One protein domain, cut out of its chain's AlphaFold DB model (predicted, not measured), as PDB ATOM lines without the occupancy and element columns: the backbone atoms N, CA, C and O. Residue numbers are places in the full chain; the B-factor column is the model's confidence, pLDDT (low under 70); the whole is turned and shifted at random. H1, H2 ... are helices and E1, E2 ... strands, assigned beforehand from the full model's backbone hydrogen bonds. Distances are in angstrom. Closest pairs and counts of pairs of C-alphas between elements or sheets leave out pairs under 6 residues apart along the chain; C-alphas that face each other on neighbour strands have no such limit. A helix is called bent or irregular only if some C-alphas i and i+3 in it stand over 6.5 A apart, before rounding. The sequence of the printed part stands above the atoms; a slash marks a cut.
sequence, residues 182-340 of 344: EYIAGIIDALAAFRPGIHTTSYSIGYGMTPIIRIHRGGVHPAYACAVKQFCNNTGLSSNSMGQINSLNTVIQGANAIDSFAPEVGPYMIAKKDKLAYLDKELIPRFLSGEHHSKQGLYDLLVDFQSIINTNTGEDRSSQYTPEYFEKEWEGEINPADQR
ATOM      1  N   GLU A 182     -10.175 -42.475 -43.056       97.88
ATOM      2  CA  GLU A 182      -8.832 -42.398 -43.633       97.88
ATOM      3  C   GLU A 182      -8.567 -41.039 -44.291       97.88
ATOM      4  O   GLU A 182      -7.488 -40.470 -44.135       97.88
ATOM      5  N   TYR A 183      -9.566 -40.475 -44.980       98.06
ATOM      6  CA  TYR A 183      -9.466 -39.136 -45.563       98.06
ATOM      7  C   TYR A 183      -9.286 -38.069 -44.477       98.06
ATOM      8  O   TYR A 183      -8.453 -37.169 -44.603       98.06
ATOM      9  N   ILE A 184     -10.029 -38.196 -43.376       97.56
ATOM     10  CA  ILE A 184      -9.938 -37.293 -42.227       97.56
ATOM     11  C   ILE A 184      -8.582 -37.442 -41.523       97.56
ATOM     12  O   ILE A 184      -7.951 -36.433 -41.205       97.56
ATOM     13  N   ALA A 185      -8.088 -38.670 -41.358       98.00
ATOM     14  CA  ALA A 185      -6.766 -38.951 -40.808       98.00
ATOM     15  C   ALA A 185      -5.653 -38.291 -41.634       98.00
ATOM     16  O   ALA A 185      -4.797 -37.613 -41.069       98.00
ATOM     17  N   GLY A 186      -5.727 -38.373 -42.967       97.81
ATOM     18  CA  GLY A 186      -4.790 -37.689 -43.861       97.81
ATOM     19  C   GLY A 186      -4.809 -36.161 -43.711       97.81
ATOM     20  O   GLY A 186      -3.761 -35.513 -43.750       97.81
ATOM     21  N   ILE A 187      -5.985 -35.563 -43.476       97.12
ATOM     22  CA  ILE A 187      -6.108 -34.127 -43.166       97.12
ATOM     23  C   ILE A 187      -5.428 -33.783 -41.835       97.12
ATOM     24  O   ILE A 187      -4.732 -32.767 -41.734       97.12
ATOM     25  N   ILE A 188      -5.635 -34.598 -40.803       95.50
ATOM     26  CA  ILE A 188      -5.073 -34.377 -39.464       95.50
ATOM     27  C   ILE A 188      -3.553 -34.514 -39.506       95.50
ATOM     28  O   ILE A 188      -2.844 -33.608 -39.059       95.50
ATOM     29  N   ASP A 189      -3.037 -35.575 -40.121       95.69
ATOM     30  CA  ASP A 189      -1.601 -35.765 -40.309       95.69
ATOM     31  C   ASP A 189      -0.967 -34.586 -41.043       95.69
ATOM     32  O   ASP A 189       0.077 -34.084 -40.629       95.69
ATOM     33  N   ALA A 190      -1.646 -34.029 -42.041       94.44
ATOM     34  CA  ALA A 190      -1.146 -32.869 -42.763       94.44
ATOM     35  C   ALA A 190      -1.237 -31.539 -41.987       94.44
ATOM     36  O   ALA A 190      -0.325 -30.719 -42.079       94.44
ATOM     37  N   LEU A 191      -2.319 -31.280 -41.241       92.31
ATOM     38  CA  LEU A 191      -2.641 -29.924 -40.754       92.31
ATOM     39  C   LEU A 191      -2.768 -29.777 -39.241       92.31
ATOM     40  O   LEU A 191      -2.709 -28.649 -38.751       92.31
ATOM     41  N   ALA A 192      -2.994 -30.861 -38.501       92.75
ATOM     42  CA  ALA A 192      -3.272 -30.756 -37.077       92.75
ATOM     43  C   ALA A 192      -2.054 -30.242 -36.311       92.75
ATOM     44  O   ALA A 192      -0.931 -30.715 -36.515       92.75
ATOM     45  N   ALA A 193      -2.302 -29.289 -35.418       91.06
ATOM     46  CA  ALA A 193      -1.363 -28.820 -34.416       91.06
ATOM     47  C   ALA A 193      -1.850 -29.244 -33.028       91.06
ATOM     48  O   ALA A 193      -2.975 -28.910 -32.642       91.06
ATOM     49  N   PHE A 194      -0.992 -29.956 -32.299       92.06
ATOM     50  CA  PHE A 194      -1.183 -30.302 -30.892       92.06
ATOM     51  C   PHE A 194      -0.532 -29.224 -30.040       92.06
ATOM     52  O   PHE A 194       0.627 -28.877 -30.274       92.06
ATOM     53  N   ARG A 195      -1.278 -28.650 -29.097       90.19
ATOM     54  CA  ARG A 195      -0.749 -27.595 -28.229       90.19
ATOM     55  C   ARG A 195      -1.535 -27.463 -26.927       90.19
ATOM     56  O   ARG A 195      -2.743 -27.725 -26.926       90.19
ATOM     57  N   PRO A 196      -0.906 -26.964 -25.857       91.56
ATOM     58  CA  PRO A 196      -1.631 -26.474 -24.701       91.56
ATOM     59  C   PRO A 196      -2.230 -25.089 -25.002       91.56
ATOM     60  O   PRO A 196      -1.618 -24.238 -25.645       91.56
ATOM     61  N   GLY A 197      -3.456 -24.852 -24.547       90.75
ATOM     62  CA  GLY A 197      -4.068 -23.531 -24.456       90.75
ATOM     63  C   GLY A 197      -3.986 -23.032 -23.021       90.75
ATOM     64  O   GLY A 197      -4.635 -23.603 -22.149       90.75
ATOM     65  N   ILE A 198      -3.209 -21.977 -22.783       91.19
ATOM     66  CA  ILE A 198      -3.028 -21.376 -21.456       91.19
ATOM     67  C   ILE A 198      -3.771 -20.042 -21.399       91.19
ATOM     68  O   ILE A 198      -3.719 -19.253 -22.343       91.19
ATOM     69  N   HIS A 199      -4.484 -19.807 -20.303       89.31
ATOM     70  CA  HIS A 199      -5.228 -18.575 -20.051       89.31
ATOM     71  C   HIS A 199      -5.131 -18.187 -18.576       89.31
ATOM     72  O   HIS A 199      -4.958 -19.045 -17.711       89.31
ATOM     73  N   THR A 200      -5.246 -16.895 -18.279       89.75
ATOM     74  CA  THR A 200      -5.336 -16.415 -16.898       89.75
ATOM     75  C   THR A 200      -6.699 -16.762 -16.308       89.75
ATOM     76  O   THR A 200      -7.724 -16.730 -16.994       89.75
ATOM     77  N   THR A 201      -6.720 -17.101 -15.023       86.19
ATOM     78  CA  THR A 201      -7.951 -17.396 -14.284       86.19
ATOM     79  C   THR A 201      -7.906 -16.734 -12.913       86.19
ATOM     80  O   THR A 201      -6.841 -16.415 -12.392       86.19
ATOM     81  N   SER A 202      -9.070 -16.533 -12.300       79.69
ATOM     82  CA  SER A 202      -9.170 -16.034 -10.925       79.69
ATOM     83  C   SER A 202      -9.022 -17.131  -9.859       79.69
ATOM     84  O   SER A 202      -9.275 -16.861  -8.687       79.69
ATOM     85  N   TYR A 203      -8.684 -18.368 -10.236       71.25
ATOM     86  CA  TYR A 203      -8.718 -19.534  -9.347       71.25
ATOM     87  C   TYR A 203      -7.333 -20.184  -9.175       71.25
ATOM     88  O   TYR A 203      -6.461 -20.032 -10.026       71.25
ATOM     89  N   SER A 204      -7.170 -20.888  -8.044       77.75
ATOM     90  CA  SER A 204      -6.006 -21.671  -7.572       77.75
ATOM     91  C   SER A 204      -4.625 -21.032  -7.769       77.75
ATOM     92  O   SER A 204      -4.047 -20.518  -6.817       77.75
ATOM     93  N   ILE A 205      -4.091 -21.095  -8.985       90.00
ATOM     94  CA  ILE A 205      -2.715 -20.731  -9.340       90.00
ATOM     95  C   ILE A 205      -2.641 -19.524 -10.283       90.00
ATOM     96  O   ILE A 205      -1.557 -19.182 -10.745       90.00
ATOM     97  N   GLY A 206      -3.779 -18.889 -10.590       91.06
ATOM     98  CA  GLY A 206      -3.870 -17.718 -11.473       91.06
ATOM     99  C   GLY A 206      -3.898 -18.048 -12.970       91.06
ATOM    100  O   GLY A 206      -4.089 -17.161 -13.802       91.06
ATOM    101  N   TYR A 207      -3.752 -19.328 -13.325       92.62
ATOM    102  CA  TYR A 207      -3.680 -19.819 -14.699       92.62
ATOM    103  C   TYR A 207      -4.480 -21.110 -14.862       92.62
ATOM    104  O   TYR A 207      -4.679 -21.862 -13.910       92.62
ATOM    105  N   GLY A 208      -4.944 -21.354 -16.082       91.50
ATOM    106  CA  GLY A 208      -5.595 -22.584 -16.504       91.50
ATOM    107  C   GLY A 208      -4.965 -23.084 -17.796       91.50
ATOM    108  O   GLY A 208      -4.554 -22.290 -18.645       91.50
ATOM    109  N   MET A 209      -4.903 -24.403 -17.950       92.94
ATOM    110  CA  MET A 209      -4.383 -25.063 -19.143       92.94
ATOM    111  C   MET A 209      -5.433 -26.007 -19.721       92.94
ATOM    112  O   MET A 209      -6.140 -26.697 -18.993       92.94
ATOM    113  N   THR A 210      -5.543 -26.050 -21.044       93.25
ATOM    114  CA  THR A 210      -6.457 -26.953 -21.746       93.25
ATOM    115  C   THR A 210      -5.756 -27.562 -22.956       93.25
ATOM    116  O   THR A 210      -5.203 -26.808 -23.755       93.25
ATOM    117  N   PRO A 211      -5.780 -28.889 -23.152       95.06
ATOM    118  CA  PRO A 211      -5.185 -29.502 -24.333       95.06
ATOM    119  C   PRO A 211      -6.034 -29.188 -25.576       95.06
ATOM    120  O   PRO A 211      -7.269 -29.177 -25.512       95.06
ATOM    121  N   ILE A 212      -5.378 -28.889 -26.700       93.19
ATOM    122  CA  ILE A 212      -6.029 -28.482 -27.951       93.19
ATOM    123  C   ILE A 212      -5.427 -29.234 -29.142       93.19
ATOM    124  O   ILE A 212      -4.217 -29.194 -29.368       93.19
ATOM    125  N   ILE A 213      -6.299 -29.810 -29.974       94.25
ATOM    126  CA  ILE A 213      -5.992 -30.210 -31.351       94.25
ATOM    127  C   ILE A 213      -6.650 -29.196 -32.282       94.25
ATOM    128  O   ILE A 213      -7.877 -29.055 -32.317       94.25
ATOM    129  N   ARG A 214      -5.838 -28.458 -33.039       92.38
ATOM    130  CA  ARG A 214      -6.325 -27.453 -33.988       92.38
ATOM    131  C   ARG A 214      -6.044 -27.877 -35.418       92.38
ATOM    132  O   ARG A 214      -4.893 -28.078 -35.786       92.38
ATOM    133  N   ILE A 215      -7.089 -27.902 -36.238       92.69
ATOM    134  CA  ILE A 215      -7.011 -28.141 -37.679       92.69
ATOM    135  C   ILE A 215      -7.422 -26.845 -38.375       92.69
ATOM    136  O   ILE A 215      -8.580 -26.425 -38.302       92.69
ATOM    137  N   HIS A 216      -6.470 -26.173 -39.022       89.31
ATOM    138  CA  HIS A 216      -6.716 -24.865 -39.620       89.31
ATOM    139  C   HIS A 216      -6.149 -24.736 -41.030       89.31
ATOM    140  O   HIS A 216      -5.010 -25.117 -41.291       89.31
ATOM    141  N   ARG A 217      -6.938 -24.126 -41.922       86.50
ATOM    142  CA  ARG A 217      -6.505 -23.745 -43.264       86.50
ATOM    143  C   ARG A 217      -7.393 -22.666 -43.879       86.50
ATOM    144  O   ARG A 217      -8.610 -22.821 -43.936       86.50
ATOM    145  N   GLY A 218      -6.784 -21.595 -44.380       84.88
ATOM    146  CA  GLY A 218      -7.462 -20.596 -45.213       84.88
ATOM    147  C   GLY A 218      -7.524 -21.006 -46.689       84.88
ATOM    148  O   GLY A 218      -6.742 -21.851 -47.127       84.88
ATOM    149  N   GLY A 219      -8.444 -20.407 -47.449       83.38
ATOM    150  CA  GLY A 219      -8.555 -20.610 -48.899       83.38
ATOM    151  C   GLY A 219      -8.880 -22.047 -49.287       83.38
ATOM    152  O   GLY A 219      -8.199 -22.657 -50.117       83.38
ATOM    153  N   VAL A 220      -9.886 -22.618 -48.629       87.38
ATOM    154  CA  VAL A 220     -10.361 -23.976 -48.910       87.38
ATOM    155  C   VAL A 220     -11.716 -23.950 -49.596       87.38
ATOM    156  O   VAL A 220     -12.510 -23.033 -49.397       87.38
ATOM    157  N   HIS A 221     -11.977 -24.979 -50.398       87.75
ATOM    158  CA  HIS A 221     -13.298 -25.195 -50.977       87.75
ATOM    159  C   HIS A 221     -14.307 -25.547 -49.864       87.75
ATOM    160  O   HIS A 221     -13.942 -26.293 -48.951       87.75
ATOM    161  N   PRO A 222     -15.579 -25.105 -49.930       87.50
ATOM    162  CA  PRO A 222     -16.570 -25.413 -48.895       87.50
ATOM    163  C   PRO A 222     -16.755 -26.913 -48.620       87.50
ATOM    164  O   PRO A 222     -16.937 -27.299 -47.469       87.50
ATOM    165  N   ALA A 223     -16.637 -27.770 -49.643       89.75
ATOM    166  CA  ALA A 223     -16.725 -29.227 -49.471       89.75
ATOM    167  C   ALA A 223     -15.627 -29.787 -48.547       89.75
ATOM    168  O   ALA A 223     -15.891 -30.699 -47.772       89.75
ATOM    169  N   TYR A 224     -14.426 -29.198 -48.567       91.25
ATOM    170  CA  TYR A 224     -13.311 -29.602 -47.707       91.25
ATOM    171  C   TYR A 224     -13.608 -29.328 -46.229       91.25
ATOM    172  O   TYR A 224     -13.435 -30.196 -45.376       91.25
ATOM    173  N   ALA A 225     -14.129 -28.137 -45.920       90.00
ATOM    174  CA  ALA A 225     -14.555 -27.811 -44.560       90.00
ATOM    175  C   ALA A 225     -15.796 -28.618 -44.131       90.00
ATOM    176  O   ALA A 225     -15.907 -29.018 -42.972       90.00
ATOM    177  N   CYS A 226     -16.717 -28.880 -45.067       89.94
ATOM    178  CA  CYS A 226     -17.925 -29.661 -44.819       89.94
ATOM    179  C   CYS A 226     -17.605 -31.113 -44.446       89.94
ATOM    180  O   CYS A 226     -18.165 -31.596 -43.467       89.94
ATOM    181  N   ALA A 227     -16.657 -31.761 -45.134       92.94
ATOM    182  CA  ALA A 227     -16.256 -33.137 -44.843       92.94
ATOM    183  C   ALA A 227     -15.757 -33.306 -43.395       92.94
ATOM    184  O   ALA A 227     -16.204 -34.204 -42.684       92.94
ATOM    185  N   VAL A 228     -14.899 -32.395 -42.915       93.12
ATOM    186  CA  VAL A 228     -14.410 -32.421 -41.521       93.12
ATOM    187  C   VAL A 228     -15.549 -32.175 -40.528       93.12
ATOM    188  O   VAL A 228     -15.642 -32.855 -39.510       93.12
ATOM    189  N   LYS A 229     -16.448 -31.229 -40.826       90.88
ATOM    190  CA  LYS A 229     -17.602 -30.933 -39.965       90.88
ATOM    191  C   LYS A 229     -18.576 -32.113 -39.876       90.88
ATOM    192  O   LYS A 229     -19.057 -32.425 -38.792       90.88
ATOM    193  N   GLN A 230     -18.878 -32.752 -41.004       91.75
ATOM    194  CA  GLN A 230     -19.741 -33.932 -41.058       91.75
ATOM    195  C   GLN A 230     -19.144 -35.085 -40.261       91.75
ATOM    196  O   GLN A 230     -19.868 -35.702 -39.490       91.75
ATOM    197  N   PHE A 231     -17.833 -35.323 -40.383       93.19
ATOM    198  CA  PHE A 231     -17.144 -36.319 -39.568       93.19
ATOM    199  C   PHE A 231     -17.374 -36.069 -38.074       93.19
ATOM    200  O   PHE A 231     -17.915 -36.944 -37.409       93.19
ATOM    201  N   CYS A 232     -17.065 -34.867 -37.569       91.06
ATOM    202  CA  CYS A 232     -17.253 -34.547 -36.149       91.06
ATOM    203  C   CYS A 232     -18.713 -34.690 -35.693       91.06
ATOM    204  O   CYS A 232     -18.968 -35.183 -34.599       91.06
ATOM    205  N   ASN A 233     -19.678 -34.288 -36.526       90.06
ATOM    206  CA  ASN A 233     -21.098 -34.440 -36.208       90.06
ATOM    207  C   ASN A 233     -21.517 -35.914 -36.123       90.06
ATOM    208  O   ASN A 233     -22.260 -36.287 -35.220       90.06
ATOM    209  N   ASN A 234     -21.051 -36.744 -37.058       88.44
ATOM    210  CA  ASN A 234     -21.428 -38.154 -37.148       88.44
ATOM    211  C   ASN A 234     -20.826 -38.991 -36.012       88.44
ATOM    212  O   ASN A 234     -21.444 -39.960 -35.583       88.44
ATOM    213  N   THR A 235     -19.649 -38.609 -35.515       84.88
ATOM    214  CA  THR A 235     -18.973 -39.261 -34.384       84.88
ATOM    215  C   THR A 235     -19.328 -38.638 -33.030       84.88
ATOM    216  O   THR A 235     -18.830 -39.075 -31.999       84.88
ATOM    217  N   GLY A 236     -20.190 -37.612 -33.002       81.88
ATOM    218  CA  GLY A 236     -20.567 -36.917 -31.766       81.88
ATOM    219  C   GLY A 236     -19.416 -36.148 -31.108       81.88
ATOM    220  O   GLY A 236     -19.485 -35.825 -29.921       81.88
ATOM    221  N   LEU A 237     -18.351 -35.848 -31.857       84.81
ATOM    222  CA  LEU A 237     -17.154 -35.203 -31.331       84.81
ATOM    223  C   LEU A 237     -17.396 -33.712 -31.108       84.81
ATOM    224  O   LEU A 237     -17.683 -32.948 -32.035       84.81
ATOM    225  N   SER A 238     -17.218 -33.290 -29.856       77.75
ATOM    226  CA  SER A 238     -17.281 -31.883 -29.470       77.75
ATOM    227  C   SER A 238     -16.175 -31.103 -30.176       77.75
ATOM    228  O   SER A 238     -14.995 -31.205 -29.834       77.75
ATOM    229  N   SER A 239     -16.563 -30.299 -31.164       80.69
ATOM    230  CA  SER A 239     -15.647 -29.447 -31.906       80.69
ATOM    231  C   SER A 239     -16.237 -28.061 -32.130       80.69
ATOM    232  O   SER A 239     -17.430 -27.892 -32.379       80.69
ATOM    233  N   ASN A 240     -15.374 -27.051 -32.066       74.62
ATOM    234  CA  ASN A 240     -15.733 -25.685 -32.411       74.62
ATOM    235  C   ASN A 240     -15.293 -25.408 -33.850       74.62
ATOM    236  O   ASN A 240     -14.097 -25.296 -34.129       74.62
ATOM    237  N   SER A 241     -16.258 -25.287 -34.764       68.25
ATOM    238  CA  SER A 241     -16.019 -24.840 -36.140       68.25
ATOM    239  C   SER A 241     -16.339 -23.352 -36.277       68.25
ATOM    240  O   SER A 241     -17.493 -22.968 -36.451       68.25
ATOM    241  N   MET A 242     -15.312 -22.503 -36.218       58.22
ATOM    242  CA  MET A 242     -15.432 -21.054 -36.435       58.22
ATOM    243  C   MET A 242     -14.722 -20.677 -37.735       58.22
ATOM    244  O   MET A 242     -13.540 -20.333 -37.719       58.22
ATOM    245  N   GLY A 243     -15.410 -20.790 -38.869       56.59
ATOM    246  CA  GLY A 243     -14.849 -20.517 -40.194       56.59
ATOM    247  C   GLY A 243     -15.661 -19.486 -40.975       56.59
ATOM    248  O   GLY A 243     -16.882 -19.434 -40.867       56.59
ATOM    249  N   GLN A 244     -14.974 -18.678 -41.783       65.00
ATOM    250  CA  GLN A 244     -15.607 -17.998 -42.915       65.00
ATOM    251  C   GLN A 244     -15.887 -19.046 -44.009       65.00
ATOM    252  O   GLN A 244     -15.337 -20.143 -43.962       65.00
ATOM    253  N   ILE A 245     -16.702 -18.713 -45.015       68.75
ATOM    254  CA  ILE A 245     -17.169 -19.650 -46.065       68.75
ATOM    255  C   ILE A 245     -16.030 -20.467 -46.721       68.75
ATOM    256  O   ILE A 245     -16.254 -21.605 -47.118       68.75
ATOM    257  N   ASN A 246     -14.803 -19.931 -46.763       82.31
ATOM    258  CA  ASN A 246     -13.636 -20.563 -47.385       82.31
ATOM    259  C   ASN A 246     -12.477 -20.831 -46.405       82.31
ATOM    260  O   ASN A 246     -11.305 -20.757 -46.788       82.31
ATOM    261  N   SER A 247     -12.764 -21.096 -45.126       85.00
ATOM    262  CA  SER A 247     -11.743 -21.520 -44.165       85.00
ATOM    263  C   SER A 247     -12.155 -22.758 -43.373       85.00
ATOM    264  O   SER A 247     -13.277 -22.875 -42.888       85.00
ATOM    265  N   LEU A 248     -11.203 -23.676 -43.205       89.19
ATOM    266  CA  LEU A 248     -11.279 -24.733 -42.209       89.19
ATOM    267  C   LEU A 248     -10.697 -24.192 -40.901       89.19
ATOM    268  O   LEU A 248      -9.573 -23.685 -40.863       89.19
ATOM    269  N   ASN A 249     -11.456 -24.296 -39.820       90.19
ATOM    270  CA  ASN A 249     -10.983 -23.989 -38.476       90.19
ATOM    271  C   ASN A 249     -11.767 -24.848 -37.490       90.19
ATOM    272  O   ASN A 249     -12.783 -24.408 -36.954       90.19
ATOM    273  N   THR A 250     -11.300 -26.077 -37.316       91.69
ATOM    274  CA  THR A 250     -11.861 -27.045 -36.377       91.69
ATOM    275  C   THR A 250     -10.943 -27.126 -35.170       91.69
ATOM    276  O   THR A 250      -9.728 -27.287 -35.307       91.69
ATOM    277  N   VAL A 251     -11.529 -26.982 -33.986       92.62
ATOM    278  CA  VAL A 251     -10.820 -27.058 -32.709       92.62
ATOM    279  C   VAL A 251     -11.464 -28.148 -31.864       92.62
ATOM    280  O   VAL A 251     -12.650 -28.052 -31.554       92.62
ATOM    281  N   ILE A 252     -10.674 -29.154 -31.492       94.38
ATOM    282  CA  ILE A 252     -11.025 -30.170 -30.493       94.38
ATOM    283  C   ILE A 252     -10.295 -29.763 -29.217       94.38
ATOM    284  O   ILE A 252      -9.069 -29.637 -29.214       94.38
ATOM    285  N   GLN A 253     -11.047 -29.462 -28.165       93.31
ATOM    286  CA  GLN A 253     -10.521 -28.802 -26.974       93.31
ATOM    287  C   GLN A 253     -10.997 -29.505 -25.709       93.31
ATOM    288  O   GLN A 253     -12.187 -29.775 -25.552       93.31
ATOM    289  N   GLY A 254     -10.064 -29.704 -24.781       93.88
ATOM    290  CA  GLY A 254     -10.326 -30.323 -23.489       93.88
ATOM    291  C   GLY A 254     -10.078 -31.825 -23.498       93.88
ATOM    292  O   GLY A 254     -10.150 -32.482 -24.535       93.88
ATOM    293  N   ALA A 255      -9.780 -32.353 -22.310       95.12
ATOM    294  CA  ALA A 255      -9.354 -33.734 -22.135       95.12
ATOM    295  C   ALA A 255     -10.396 -34.736 -22.654       95.12
ATOM    296  O   ALA A 255     -10.083 -35.531 -23.529       95.12
ATOM    297  N   ASN A 256     -11.655 -34.599 -22.226       94.69
ATOM    298  CA  ASN A 256     -12.755 -35.480 -22.643       94.69
ATOM    299  C   ASN A 256     -12.976 -35.506 -24.165       94.69
ATOM    300  O   ASN A 256     -13.281 -36.547 -24.737       94.69
ATOM    301  N   ALA A 257     -12.846 -34.355 -24.835       94.00
ATOM    302  CA  ALA A 257     -13.058 -34.276 -26.278       94.00
ATOM    303  C   ALA A 257     -11.927 -34.968 -27.051       94.00
ATOM    304  O   ALA A 257     -12.183 -35.588 -28.080       94.00
ATOM    305  N   ILE A 258     -10.689 -34.862 -26.559       95.19
ATOM    306  CA  ILE A 258      -9.529 -35.526 -27.159       95.19
ATOM    307  C   ILE A 258      -9.564 -37.034 -26.886       95.19
ATOM    308  O   ILE A 258      -9.361 -37.791 -27.828       95.19
ATOM    309  N   ASP A 259      -9.916 -37.446 -25.667       94.25
ATOM    310  CA  ASP A 259     -10.116 -38.851 -25.267       94.25
ATOM    311  C   ASP A 259     -11.175 -39.552 -26.139       94.25
ATOM    312  O   ASP A 259     -11.015 -40.697 -26.542       94.25
ATOM    313  N   SER A 260     -12.230 -38.830 -26.538       93.94
ATOM    314  CA  SER A 260     -13.223 -39.354 -27.492       93.94
ATOM    315  C   SER A 260     -12.726 -39.345 -28.943       93.94
ATOM    316  O   SER A 260     -13.127 -40.178 -29.748       93.94
ATOM    317  N   PHE A 261     -11.880 -38.383 -29.317       94.81
ATOM    318  CA  PHE A 261     -11.413 -38.202 -30.695       94.81
ATOM    319  C   PHE A 261     -10.287 -39.167 -31.078       94.81
ATOM    320  O   PHE A 261     -10.247 -39.650 -32.213       94.81
ATOM    321  N   ALA A 262      -9.346 -39.423 -30.168       95.38
ATOM    322  CA  ALA A 262      -8.143 -40.187 -30.473       95.38
ATOM    323  C   ALA A 262      -8.430 -41.639 -30.908       95.38
ATOM    324  O   ALA A 262      -7.826 -42.063 -31.898       95.38
ATOM    325  N   PRO A 263      -9.374 -42.382 -30.293       95.00
ATOM    326  CA  PRO A 263      -9.737 -43.728 -30.740       95.00
ATOM    327  C   PRO A 263     -10.366 -43.768 -32.137       95.00
ATOM    328  O   PRO A 263     -10.156 -44.732 -32.870       95.00
ATOM    329  N   GLU A 264     -11.101 -42.722 -32.523       95.69
ATOM    330  CA  GLU A 264     -11.811 -42.660 -33.807       95.69
ATOM    331  C   GLU A 264     -10.852 -42.476 -34.989       95.69
ATOM    332  O   GLU A 264     -11.034 -43.079 -36.044       95.69
ATOM    333  N   VAL A 265      -9.814 -41.647 -34.830       96.12
ATOM    334  CA  VAL A 265      -8.907 -41.295 -35.940       96.12
ATOM    335  C   VAL A 265      -7.523 -41.928 -35.806       96.12
ATOM    336  O   VAL A 265      -6.905 -42.289 -36.807       96.12
ATOM    337  N   GLY A 266      -7.027 -42.108 -34.582       96.06
ATOM    338  CA  GLY A 266      -5.674 -42.590 -34.303       96.06
ATOM    339  C   GLY A 266      -5.277 -43.898 -34.999       96.06
ATOM    340  O   GLY A 266      -4.139 -43.976 -35.472       96.06
ATOM    341  N   PRO A 267      -6.164 -44.904 -35.152       96.75
ATOM    342  CA  PRO A 267      -5.843 -46.128 -35.889       96.75
ATOM    343  C   PRO A 267      -5.465 -45.902 -37.360       96.75
ATOM    344  O   PRO A 267      -4.734 -46.711 -37.929       96.75
ATOM    345  N   TYR A 268      -5.938 -44.804 -37.954       97.31
ATOM    346  CA  TYR A 268      -5.790 -44.473 -39.373       97.31
ATOM    347  C   TYR A 268      -4.708 -43.421 -39.644       97.31
ATOM    348  O   TYR A 268      -4.394 -43.144 -40.800       97.31
ATOM    349  N   MET A 269      -4.149 -42.818 -38.593       95.62
ATOM    350  CA  MET A 269      -3.050 -41.860 -38.699       95.62
ATOM    351  C   MET A 269      -1.707 -42.565 -38.855       95.62
ATOM    352  O   MET A 269      -1.490 -43.657 -38.327       95.62
ATOM    353  N   ILE A 270      -0.780 -41.891 -39.530       94.81
ATOM    354  CA  ILE A 270       0.574 -42.362 -39.806       94.81
ATOM    355  C   ILE A 270       1.604 -41.318 -39.374       94.81
ATOM    356  O   ILE A 270       2.415 -41.601 -38.500       94.81
ATOM    357  N   ALA A 271       1.571 -40.104 -39.937       92.12
ATOM    358  CA  ALA A 271       2.654 -39.131 -39.748       92.12
ATOM    359  C   ALA A 271       2.697 -38.542 -38.329       92.12
ATOM    360  O   ALA A 271       3.767 -38.297 -37.779       92.12
ATOM    361  N   LYS A 272       1.531 -38.327 -37.714       93.50
ATOM    362  CA  LYS A 272       1.394 -37.785 -36.356       93.50
ATOM    363  C   LYS A 272       0.836 -38.810 -35.373       93.50
ATOM    364  O   LYS A 272       0.394 -38.430 -34.288       93.50
ATOM    365  N   LYS A 273       0.862 -40.097 -35.732       94.69
ATOM    366  CA  LYS A 273       0.325 -41.186 -34.910       94.69
ATOM    367  C   LYS A 273       0.936 -41.201 -33.512       94.69
ATOM    368  O   LYS A 273       0.200 -41.186 -32.532       94.69
ATOM    369  N   ASP A 274       2.262 -41.154 -33.426       93.62
ATOM    370  CA  ASP A 274       2.969 -41.222 -32.144       93.62
ATOM    371  C   ASP A 274       2.712 -39.977 -31.288       93.62
ATOM    372  O   ASP A 274       2.543 -40.082 -30.077       93.62
ATOM    373  N   LYS A 275       2.570 -38.802 -31.918       94.00
ATOM    374  CA  LYS A 275       2.199 -37.558 -31.225       94.00
ATOM    375  C   LYS A 275       0.796 -37.636 -30.632       94.00
ATOM    376  O   LYS A 275       0.602 -37.252 -29.483       94.00
ATOM    377  N   LEU A 276      -0.177 -38.132 -31.402       95.44
ATOM    378  CA  LEU A 276      -1.533 -38.330 -30.895       95.44
ATOM    379  C   LEU A 276      -1.550 -39.393 -29.793       95.44
ATOM    380  O   LEU A 276      -2.201 -39.181 -28.780       95.44
ATOM    381  N   ALA A 277      -0.816 -40.494 -29.960       95.06
ATOM    382  CA  ALA A 277      -0.735 -41.554 -28.962       95.06
ATOM    383  C   ALA A 277      -0.097 -41.071 -27.653       95.06
ATOM    384  O   ALA A 277      -0.588 -41.423 -26.587       95.06
ATOM    385  N   TYR A 278       0.958 -40.255 -27.718       95.50
ATOM    386  CA  TYR A 278       1.571 -39.652 -26.535       95.50
ATOM    387  C   TYR A 278       0.615 -38.676 -25.841       95.50
ATOM    388  O   TYR A 278       0.426 -38.749 -24.629       95.50
ATOM    389  N   LEU A 279      -0.051 -37.805 -26.609       95.31
ATOM    390  CA  LEU A 279      -1.086 -36.922 -26.074       95.31
ATOM    391  C   LEU A 279      -2.168 -37.735 -25.348       95.31
ATOM    392  O   LEU A 279      -2.420 -37.488 -24.175       95.31
ATOM    393  N   ASP A 280      -2.759 -38.710 -26.031       95.12
ATOM    394  CA  ASP A 280      -3.874 -39.532 -25.555       95.12
ATOM    395  C   ASP A 280      -3.521 -40.403 -24.341       95.12
ATOM    396  O   ASP A 280      -4.267 -40.443 -23.368       95.12
ATOM    397  N   LYS A 281      -2.363 -41.069 -24.355       95.12
ATOM    398  CA  LYS A 281      -2.007 -42.057 -23.325       95.12
ATOM    399  C   LYS A 281      -1.253 -41.475 -22.138       95.12
ATOM    400  O   LYS A 281      -1.406 -41.986 -21.035       95.12
ATOM    401  N   GLU A 282      -0.459 -40.427 -22.350       95.50
ATOM    402  CA  GLU A 282       0.410 -39.872 -21.305       95.50
ATOM    403  C   GLU A 282      -0.141 -38.556 -20.745       95.50
ATOM    404  O   GLU A 282      -0.219 -38.373 -19.530       95.50
ATOM    405  N   LEU A 283      -0.559 -37.627 -21.612       95.75
ATOM    406  CA  LEU A 283      -0.946 -36.283 -21.172       95.75
ATOM    407  C   LEU A 283      -2.416 -36.203 -20.751       95.75
ATOM    408  O   LEU A 283      -2.730 -35.635 -19.706       95.75
ATOM    409  N   ILE A 284      -3.337 -36.756 -21.543       96.88
ATOM    410  CA  ILE A 284      -4.781 -36.644 -21.286       96.88
ATOM    411  C   ILE A 284      -5.191 -37.217 -19.917       96.88
ATOM    412  O   ILE A 284      -5.908 -36.507 -19.200       96.88
ATOM    413  N   PRO A 285      -4.696 -38.384 -19.456       97.56
ATOM    414  CA  PRO A 285      -5.022 -38.897 -18.123       97.56
ATOM    415  C   PRO A 285      -4.629 -37.945 -16.986       97.56
ATOM    416  O   PRO A 285      -5.340 -37.840 -15.988       97.56
ATOM    417  N   ARG A 286      -3.538 -37.189 -17.155       96.88
ATOM    418  CA  ARG A 286      -3.064 -36.186 -16.186       96.88
ATOM    419  C   ARG A 286      -3.926 -34.921 -16.172       96.88
ATOM    420  O   ARG A 286      -4.136 -34.304 -15.125       96.88
ATOM    421  N   PHE A 287      -4.513 -34.546 -17.311       95.94
ATOM    422  CA  PHE A 287      -5.560 -33.519 -17.319       95.94
ATOM    423  C   PHE A 287      -6.817 -33.992 -16.592       95.94
ATOM    424  O   PHE A 287      -7.376 -33.230 -15.803       95.94
ATOM    425  N   LEU A 288      -7.240 -35.239 -16.818       95.62
ATOM    426  CA  LEU A 288      -8.422 -35.819 -16.173       95.62
ATOM    427  C   LEU A 288      -8.254 -35.964 -14.653       95.62
ATOM    428  O   LEU A 288      -9.222 -35.784 -13.917       95.62
ATOM    429  N   SER A 289      -7.034 -36.222 -14.172       95.81
ATOM    430  CA  SER A 289      -6.716 -36.259 -12.738       95.81
ATOM    431  C   SER A 289      -6.592 -34.870 -12.090       95.81
ATOM    432  O   SER A 289      -6.498 -34.771 -10.867       95.81
ATOM    433  N   GLY A 290      -6.621 -33.791 -12.883       94.94
ATOM    434  CA  GLY A 290      -6.559 -32.416 -12.388       94.94
ATOM    435  C   GLY A 290      -5.147 -31.904 -12.086       94.94
ATOM    436  O   GLY A 290      -5.013 -30.899 -11.394       94.94
ATOM    437  N   GLU A 291      -4.095 -32.543 -12.605       94.94
ATOM    438  CA  GLU A 291      -2.697 -32.170 -12.326       94.94
ATOM    439  C   GLU A 291      -2.383 -30.702 -12.677       94.94
ATOM    440  O   GLU A 291      -1.742 -29.979 -11.906       94.94
ATOM    441  N   HIS A 292      -2.947 -30.227 -13.789       93.19
ATOM    442  CA  HIS A 292      -2.881 -28.845 -14.273       93.19
ATOM    443  C   HIS A 292      -3.477 -27.780 -13.328       93.19
ATOM    444  O   HIS A 292      -3.349 -26.589 -13.608       93.19
ATOM    445  N   HIS A 293      -4.128 -28.163 -12.223       93.88
ATOM    446  CA  HIS A 293      -4.617 -27.222 -11.207       93.88
ATOM    447  C   HIS A 293      -3.547 -26.801 -10.186       93.88
ATOM    448  O   HIS A 293      -3.802 -25.900  -9.383       93.88
ATOM    449  N   SER A 294      -2.371 -27.437 -10.203       94.81
ATOM    450  CA  SER A 294      -1.214 -27.090  -9.368       94.81
ATOM    451  C   SER A 294      -0.116 -26.406 -10.190       94.81
ATOM    452  O   SER A 294       0.004 -26.662 -11.385       94.81
ATOM    453  N   LYS A 295       0.707 -25.554  -9.558       95.19
ATOM    454  CA  LYS A 295       1.828 -24.866 -10.231       95.19
ATOM    455  C   LYS A 295       2.811 -25.872 -10.828       95.19
ATOM    456  O   LYS A 295       3.122 -25.806 -12.012       95.19
ATOM    457  N   GLN A 296       3.218 -26.850 -10.014       95.25
ATOM    458  CA  GLN A 296       4.105 -27.930 -10.439       95.25
ATOM    459  C   GLN A 296       3.495 -28.725 -11.595       95.25
ATOM    460  O   GLN A 296       4.115 -28.842 -12.640       95.25
ATOM    461  N   GLY A 297       2.259 -29.206 -11.451       94.50
ATOM    462  CA  GLY A 297       1.626 -30.033 -12.475       94.50
ATOM    463  C   GLY A 297       1.344 -29.301 -13.790       94.50
ATOM    464  O   GLY A 297       1.500 -29.881 -14.862       94.50
ATOM    465  N   LEU A 298       0.984 -28.012 -13.745       94.38
ATOM    466  CA  LEU A 298       0.861 -27.190 -14.953       94.38
ATOM    467  C   LEU A 298       2.213 -27.051 -15.657       94.38
ATOM    468  O   LEU A 298       2.284 -27.246 -16.870       94.38
ATOM    469  N   TYR A 299       3.270 -26.724 -14.912       94.44
ATOM    470  CA  TYR A 299       4.620 -26.617 -15.462       94.44
ATOM    471  C   TYR A 299       5.079 -27.945 -16.087       94.44
ATOM    472  O   TYR A 299       5.542 -27.951 -17.226       94.44
ATOM    473  N   ASP A 300       4.857 -29.068 -15.405       94.19
ATOM    474  CA  ASP A 300       5.232 -30.409 -15.873       94.19
ATOM    475  C   ASP A 300       4.550 -30.752 -17.192       94.19
ATOM    476  O   ASP A 300       5.203 -31.134 -18.161       94.19
ATOM    477  N   LEU A 301       3.234 -30.544 -17.256       94.06
ATOM    478  CA  LEU A 301       2.466 -30.762 -18.475       94.06
ATOM    479  C   LEU A 301       2.933 -29.860 -19.619       94.06
ATOM    480  O   LEU A 301       2.959 -30.301 -20.765       94.06
ATOM    481  N   LEU A 302       3.300 -28.606 -19.333       92.12
ATOM    482  CA  LEU A 302       3.808 -27.688 -20.351       92.12
ATOM    483  C   LEU A 302       5.148 -28.154 -20.929       92.12
ATOM    484  O   LEU A 302       5.333 -28.092 -22.146       92.12
ATOM    485  N   VAL A 303       6.058 -28.615 -20.069       91.50
ATOM    486  CA  VAL A 303       7.345 -29.189 -20.481       91.50
ATOM    487  C   VAL A 303       7.109 -30.411 -21.365       91.50
ATOM    488  O   VAL A 303       7.629 -30.473 -22.477       91.50
ATOM    489  N   ASP A 304       6.247 -31.334 -20.940       91.81
ATOM    490  CA  ASP A 304       5.979 -32.559 -21.698       91.81
ATOM    491  C   ASP A 304       5.282 -32.282 -23.038       91.81
ATOM    492  O   ASP A 304       5.564 -32.941 -24.045       91.81
ATOM    493  N   PHE A 305       4.436 -31.246 -23.112       90.75
ATOM    494  CA  PHE A 305       3.847 -30.788 -24.371       90.75
ATOM    495  C   PHE A 305       4.898 -30.378 -25.409       90.75
ATOM    496  O   PHE A 305       4.635 -30.527 -26.606       90.75
ATOM    497  N   GLN A 306       6.083 -29.903 -25.001       87.62
ATOM    498  CA  GLN A 306       7.130 -29.503 -25.948       87.62
ATOM    499  C   GLN A 306       7.588 -30.649 -26.854       87.62
ATOM    500  O   GLN A 306       7.979 -30.398 -27.993       87.62
ATOM    501  N   SER A 307       7.455 -31.901 -26.409       84.19
ATOM    502  CA  SER A 307       7.786 -33.082 -27.217       84.19
ATOM    503  C   SER A 307       6.861 -33.286 -28.430       84.19
ATOM    504  O   SER A 307       7.262 -33.901 -29.420       84.19
ATOM    505  N   ILE A 308       5.634 -32.753 -28.385       86.25
ATOM    506  CA  ILE A 308       4.611 -32.944 -29.426       86.25
ATOM    507  C   ILE A 308       4.161 -31.649 -30.110       86.25
ATOM    508  O   ILE A 308       3.422 -31.712 -31.101       86.25
ATOM    509  N   ILE A 309       4.603 -30.482 -29.629       81.62
ATOM    510  CA  ILE A 309       4.365 -29.203 -30.304       81.62
ATOM    511  C   ILE A 309       5.031 -29.244 -31.684       81.62
ATOM    512  O   ILE A 309       6.208 -29.565 -31.841       81.62
ATOM    513  N   ASN A 310       4.263 -28.912 -32.723       65.44
ATOM    514  CA  ASN A 310       4.806 -28.798 -34.072       65.44
ATOM    515  C   ASN A 310       5.673 -27.537 -34.165       65.44
ATOM    516  O   ASN A 310       5.167 -26.442 -34.397       65.44
ATOM    517  N   THR A 311       6.986 -27.703 -34.046       53.84
ATOM    518  CA  THR A 311       7.991 -26.634 -34.187       53.84
ATOM    519  C   THR A 311       7.995 -25.972 -35.573       53.84
ATOM    520  O   THR A 311       8.470 -24.848 -35.723       53.84
ATOM    521  N   ASN A 312       7.405 -26.619 -36.587       45.50
ATOM    522  CA  ASN A 312       7.470 -26.185 -37.988       45.50
ATOM    523  C   ASN A 312       6.326 -25.261 -38.443       45.50
ATOM    524  O   ASN A 312       6.353 -24.760 -39.572       45.50
ATOM    525  N   THR A 313       5.325 -24.966 -37.604       44.88
ATOM    526  CA  THR A 313       4.314 -23.946 -37.942       44.88
ATOM    527  C   THR A 313       4.845 -22.556 -37.604       44.88
ATOM    528  O   THR A 313       4.388 -21.934 -36.659       44.88
ATOM    529  N   GLY A 314       5.844 -22.124 -38.384       39.22
ATOM    530  CA  GLY A 314       6.421 -20.780 -38.462       39.22
ATOM    531  C   GLY A 314       6.457 -19.996 -37.162       39.22
ATOM    532  O   GLY A 314       5.546 -19.207 -36.986       39.22
ATOM    533  N   GLU A 315       7.531 -20.166 -36.377       39.06
ATOM    534  CA  GLU A 315       7.838 -19.484 -35.108       39.06
ATOM    535  C   GLU A 315       6.620 -19.368 -34.180       39.06
ATOM    536  O   GLU A 315       5.633 -18.699 -34.475       39.06
ATOM    537  N   ASP A 316       6.710 -19.953 -32.993       46.56
ATOM    538  CA  ASP A 316       5.758 -19.733 -31.906       46.56
ATOM    539  C   ASP A 316       5.875 -18.274 -31.398       46.56
ATOM    540  O   ASP A 316       6.287 -17.999 -30.277       46.56
ATOM    541  N   ARG A 317       5.596 -17.294 -32.276       40.75
ATOM    542  CA  ARG A 317       5.929 -15.863 -32.178       40.75
ATOM    543  C   ARG A 317       5.242 -15.168 -31.013       40.75
ATOM    544  O   ARG A 317       5.400 -13.960 -30.859       40.75
ATOM    545  N   SER A 318       4.439 -15.874 -30.227       44.66
ATOM    546  CA  SER A 318       3.690 -15.257 -29.146       44.66
ATOM    547  C   SER A 318       3.086 -16.246 -28.152       44.66
ATOM    548  O   SER A 318       2.030 -15.923 -27.599       44.66
ATOM    549  N   SER A 319       3.665 -17.429 -27.902       61.38
ATOM    550  CA  SER A 319       3.288 -18.094 -26.650       61.38
ATOM    551  C   SER A 319       3.895 -17.277 -25.515       61.38
ATOM    552  O   SER A 319       5.053 -17.440 -25.158       61.38
ATOM    553  N   GLN A 320       3.117 -16.337 -24.977       77.12
ATOM    554  CA  GLN A 320       3.459 -15.582 -23.769       77.12
ATOM    555  C   GLN A 320       3.829 -16.518 -22.604       77.12
ATOM    556  O   GLN A 320       4.541 -16.116 -21.689       77.12
ATOM    557  N   TYR A 321       3.335 -17.755 -22.651       85.94
ATOM    558  CA  TYR A 321       3.407 -18.746 -21.595       85.94
ATOM    559  C   TYR A 321       4.292 -19.916 -22.040       85.94
ATOM    560  O   TYR A 321       3.834 -20.847 -22.707       85.94
ATOM    561  N   THR A 322       5.571 -19.846 -21.687       88.38
ATOM    562  CA  THR A 322       6.572 -20.903 -21.903       88.38
ATOM    563  C   THR A 322       7.006 -21.512 -20.561       88.38
ATOM    564  O   THR A 322       6.693 -20.932 -19.516       88.38
ATOM    565  N   PRO A 323       7.712 -22.659 -20.535       90.25
ATOM    566  CA  PRO A 323       8.320 -23.162 -19.301       90.25
ATOM    567  C   PRO A 323       9.170 -22.101 -18.584       90.25
ATOM    568  O   PRO A 323       8.986 -21.880 -17.390       90.25
ATOM    569  N   GLU A 324       9.992 -21.353 -19.323       90.31
ATOM    570  CA  GLU A 324      10.877 -20.311 -18.783       90.31
ATOM    571  C   GLU A 324      10.091 -19.145 -18.164       90.31
ATOM    572  O   GLU A 324      10.516 -18.546 -17.176       90.31
ATOM    573  N   TYR A 325       8.919 -18.820 -18.726       91.25
ATOM    574  CA  TYR A 325       8.016 -17.838 -18.128       91.25
ATOM    575  C   TYR A 325       7.569 -18.285 -16.730       91.25
ATOM    576  O   TYR A 325       7.637 -17.495 -15.789       91.25
ATOM    577  N   PHE A 326       7.154 -19.547 -16.580       92.00
ATOM    578  CA  PHE A 326       6.665 -20.072 -15.303       92.00
ATOM    579  C   PHE A 326       7.774 -20.371 -14.293       92.00
ATOM    580  O   PHE A 326       7.540 -20.210 -13.101       92.00
ATOM    581  N   GLU A 327       8.982 -20.721 -14.736       92.94
ATOM    582  CA  GLU A 327      10.160 -20.809 -13.856       92.94
ATOM    583  C   GLU A 327      10.451 -19.491 -13.154       92.94
ATOM    584  O   GLU A 327      10.764 -19.476 -11.966       92.94
ATOM    585  N   LYS A 328      10.298 -18.380 -13.877       92.62
ATOM    586  CA  LYS A 328      10.454 -17.045 -13.310       92.62
ATOM    587  C   LYS A 328       9.244 -16.620 -12.477       92.62
ATOM    588  O   LYS A 328       9.415 -16.046 -11.408       92.62
ATOM    589  N   GLU A 329       8.033 -16.848 -12.978       93.44
ATOM    590  CA  GLU A 329       6.788 -16.439 -12.310       93.44
ATOM    591  C   GLU A 329       6.579 -17.175 -10.977       93.44
ATOM    592  O   GLU A 329       6.046 -16.600 -10.030       93.44
ATOM    593  N   TRP A 330       6.998 -18.439 -10.895       93.94
ATOM    594  CA  TRP A 330       6.826 -19.315  -9.732       93.94
ATOM    595  C   TRP A 330       8.166 -19.743  -9.127       93.94
ATOM    596  O   TRP A 330       8.311 -20.867  -8.641       93.94
ATOM    597  N   GLU A 331       9.157 -18.852  -9.164       92.06
ATOM    598  CA  GLU A 331      10.491 -19.099  -8.618       92.06
ATOM    599  C   GLU A 331      10.410 -19.557  -7.147       92.06
ATOM    600  O   GLU A 331       9.802 -18.906  -6.298       92.06
ATOM    601  N   GLY A 332      11.011 -20.712  -6.843       89.00
ATOM    602  CA  GLY A 332      10.976 -21.319  -5.507       89.00
ATOM    603  C   GLY A 332       9.685 -22.076  -5.163       89.00
ATOM    604  O   GLY A 332       9.602 -22.665  -4.087       89.00
ATOM    605  N   GLU A 333       8.699 -22.103  -6.062       90.81
ATOM    606  CA  GLU A 333       7.427 -22.822  -5.887       90.81
ATOM    607  C   GLU A 333       7.278 -24.038  -6.816       90.81
ATOM    608  O   GLU A 333       6.329 -24.812  -6.673       90.81
ATOM    609  N   ILE A 334       8.212 -24.217  -7.756       91.56
ATOM    610  CA  ILE A 334       8.296 -25.367  -8.662       91.56
ATOM    611  C   ILE A 334       9.722 -25.926  -8.719       91.56
ATOM    612  O   ILE A 334      10.690 -25.217  -8.459       91.56
ATOM    613  N   ASN A 335       9.844 -27.194  -9.113       88.94
ATOM    614  CA  ASN A 335      11.105 -27.869  -9.414       88.94
ATOM    615  C   ASN A 335      11.337 -27.894 -10.939       88.94
ATOM    616  O   ASN A 335      10.631 -28.645 -11.631       88.94
ATOM    617  N   PRO A 336      12.295 -27.117 -11.481       81.62
ATOM    618  CA  PRO A 336      12.551 -27.045 -12.919       81.62
ATOM    619  C   PRO A 336      12.987 -28.381 -13.532       81.62
ATOM    620  O   PRO A 336      13.546 -29.244 -12.850       81.62
ATOM    621  N   ALA A 337      12.747 -28.551 -14.833       68.81
ATOM    622  CA  ALA A 337      13.043 -29.780 -15.570       68.81
ATOM    623  C   ALA A 337      14.537 -30.161 -15.530       68.81
ATOM    624  O   ALA A 337      14.855 -31.330 -15.323       68.81
ATOM    625  N   ASP A 338      15.444 -29.180 -15.597       60.41
ATOM    626  CA  ASP A 338      16.903 -29.385 -15.530       60.41
ATOM    627  C   ASP A 338      17.395 -29.966 -14.188       60.41
ATOM    628  O   ASP A 338      18.536 -30.417 -14.073       60.41
ATOM    629  N   GLN A 339      16.539 -29.982 -13.159       54.38
ATOM    630  CA  GLN A 339      16.828 -30.562 -11.842       54.38
ATOM    631  C   GLN A 339      16.203 -31.953 -11.645       54.38
ATOM    632  O   GLN A 339      16.331 -32.540 -10.567       54.38
ATOM    633  N   ARG A 340      15.543 -32.514 -12.668       55.22
ATOM    634  CA  ARG A 340      14.963 -33.864 -12.618       55.22
ATOM    635  C   ARG A 340      15.954 -34.889 -13.142       55.22
ATOM    636  O   ARG A 340      16.501 -34.754 -14.231       55.22
TER     637      ARG A 340
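This is residues 182 to 340 of the 344 residues of the protein "Homolog to haloviral protein" of Haloquadratum walsbyi (strain DSM 16854 / JCM 12705 / C23) (UniProt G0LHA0). A twisted sheet of three strands, its long strand E2 bent, makes a wall with helices H1 to H5 on one face of it, two layers in all, in an elongated domain; H3, H4 and H5 cover the strands, H1 lies beside them, H2 is over E3 toward one end, and H6 packs on H5 toward the other end, off the sheet. H3, H4 and H5 follow each other back and forth, each nearly antiparallel to the one before. The printed part has 159 residues, with six named helices and three named strands in the order H1 E1 E2 H2 E3 H3 H4 H5 H6; the sheet order is E1 - E2 - E3, antiparallel, and the class is mixed, helices and strands. The whole is compact, with a radius of gyration of the C-alphas of 16.5 A, and spans 52 by 29 by 29 A.

Find C-alpha 182 at (-8.832, -42.398, -43.633), where H1 begins; it runs to residue 191. E1, residues 192 to 200, covers 24.8 A, and E2, residues 207 to 218, covers 30.8 A and bends by 66 degrees at residue 211. Then come H2, residues 222 to 234, 18.0 A, and E3, residues 247 to 253, 18.7 A. H3, residues 255 to 268, 20.6 A, is irregular: C-alphas 264 and 267 are 7.2 A apart. H4, residues 273 to 288, 21.4 A, has a kink of 29 degrees near residue 282. H5 is residues 295 to 305, and H6, residues 323 to 329, ends at C-alpha 329, (6.788, -16.439, -12.310).

Start at the hairpin E1 and E2, where N 195 and O 212 are 3.0 A apart; on the other side of E2, N 215 and O 250 of E3 are 2.9 A apart. H1 and H3 are on the same face and touch only at their ends, with the C-alphas of Glu 182 and Tyr 268 closest at 5.6 A. H2 lies over E3, the C-alphas of Ala 225 and Leu 248 closest at 5.1 A. H3 and H4, a helical hairpin, touch at a shallow tilt of 20 degrees, opposite ways, the C-alphas of Ala 255 and Ile 284 closest at 5.5 A. H4 and H5 only just touch, with 3 pairs of C-alphas within 8 A, and H4 does so with residue 283 alone; the C-alphas of Leu 283 and Leu 301 are closest at 7.0 A. H5 lies over E1 and E2, along the strands. H6 touches H5, with the C-alphas of Val 303 and Pro 323 closest at 6.2 A. In H1, H5 and H6 every O i to N i+4 pair is within hydrogen-bond range; the figures are 8 of 9 in H2, 6 of 10 in H3 and 9 of 12 in H4.

The C-alphas of Ala 223 and Gly 332, the two farthest apart, are 52.6 A apart. The printed part has no cut. The links H2 to E3 and H5 to H6 are long; in the first, residues 240 to 241 pair antiparallel with residues 250 to 251 of E3. Look for pLDDT under 70 at residues 241 to 245, 310 to 319 and 337 to 340.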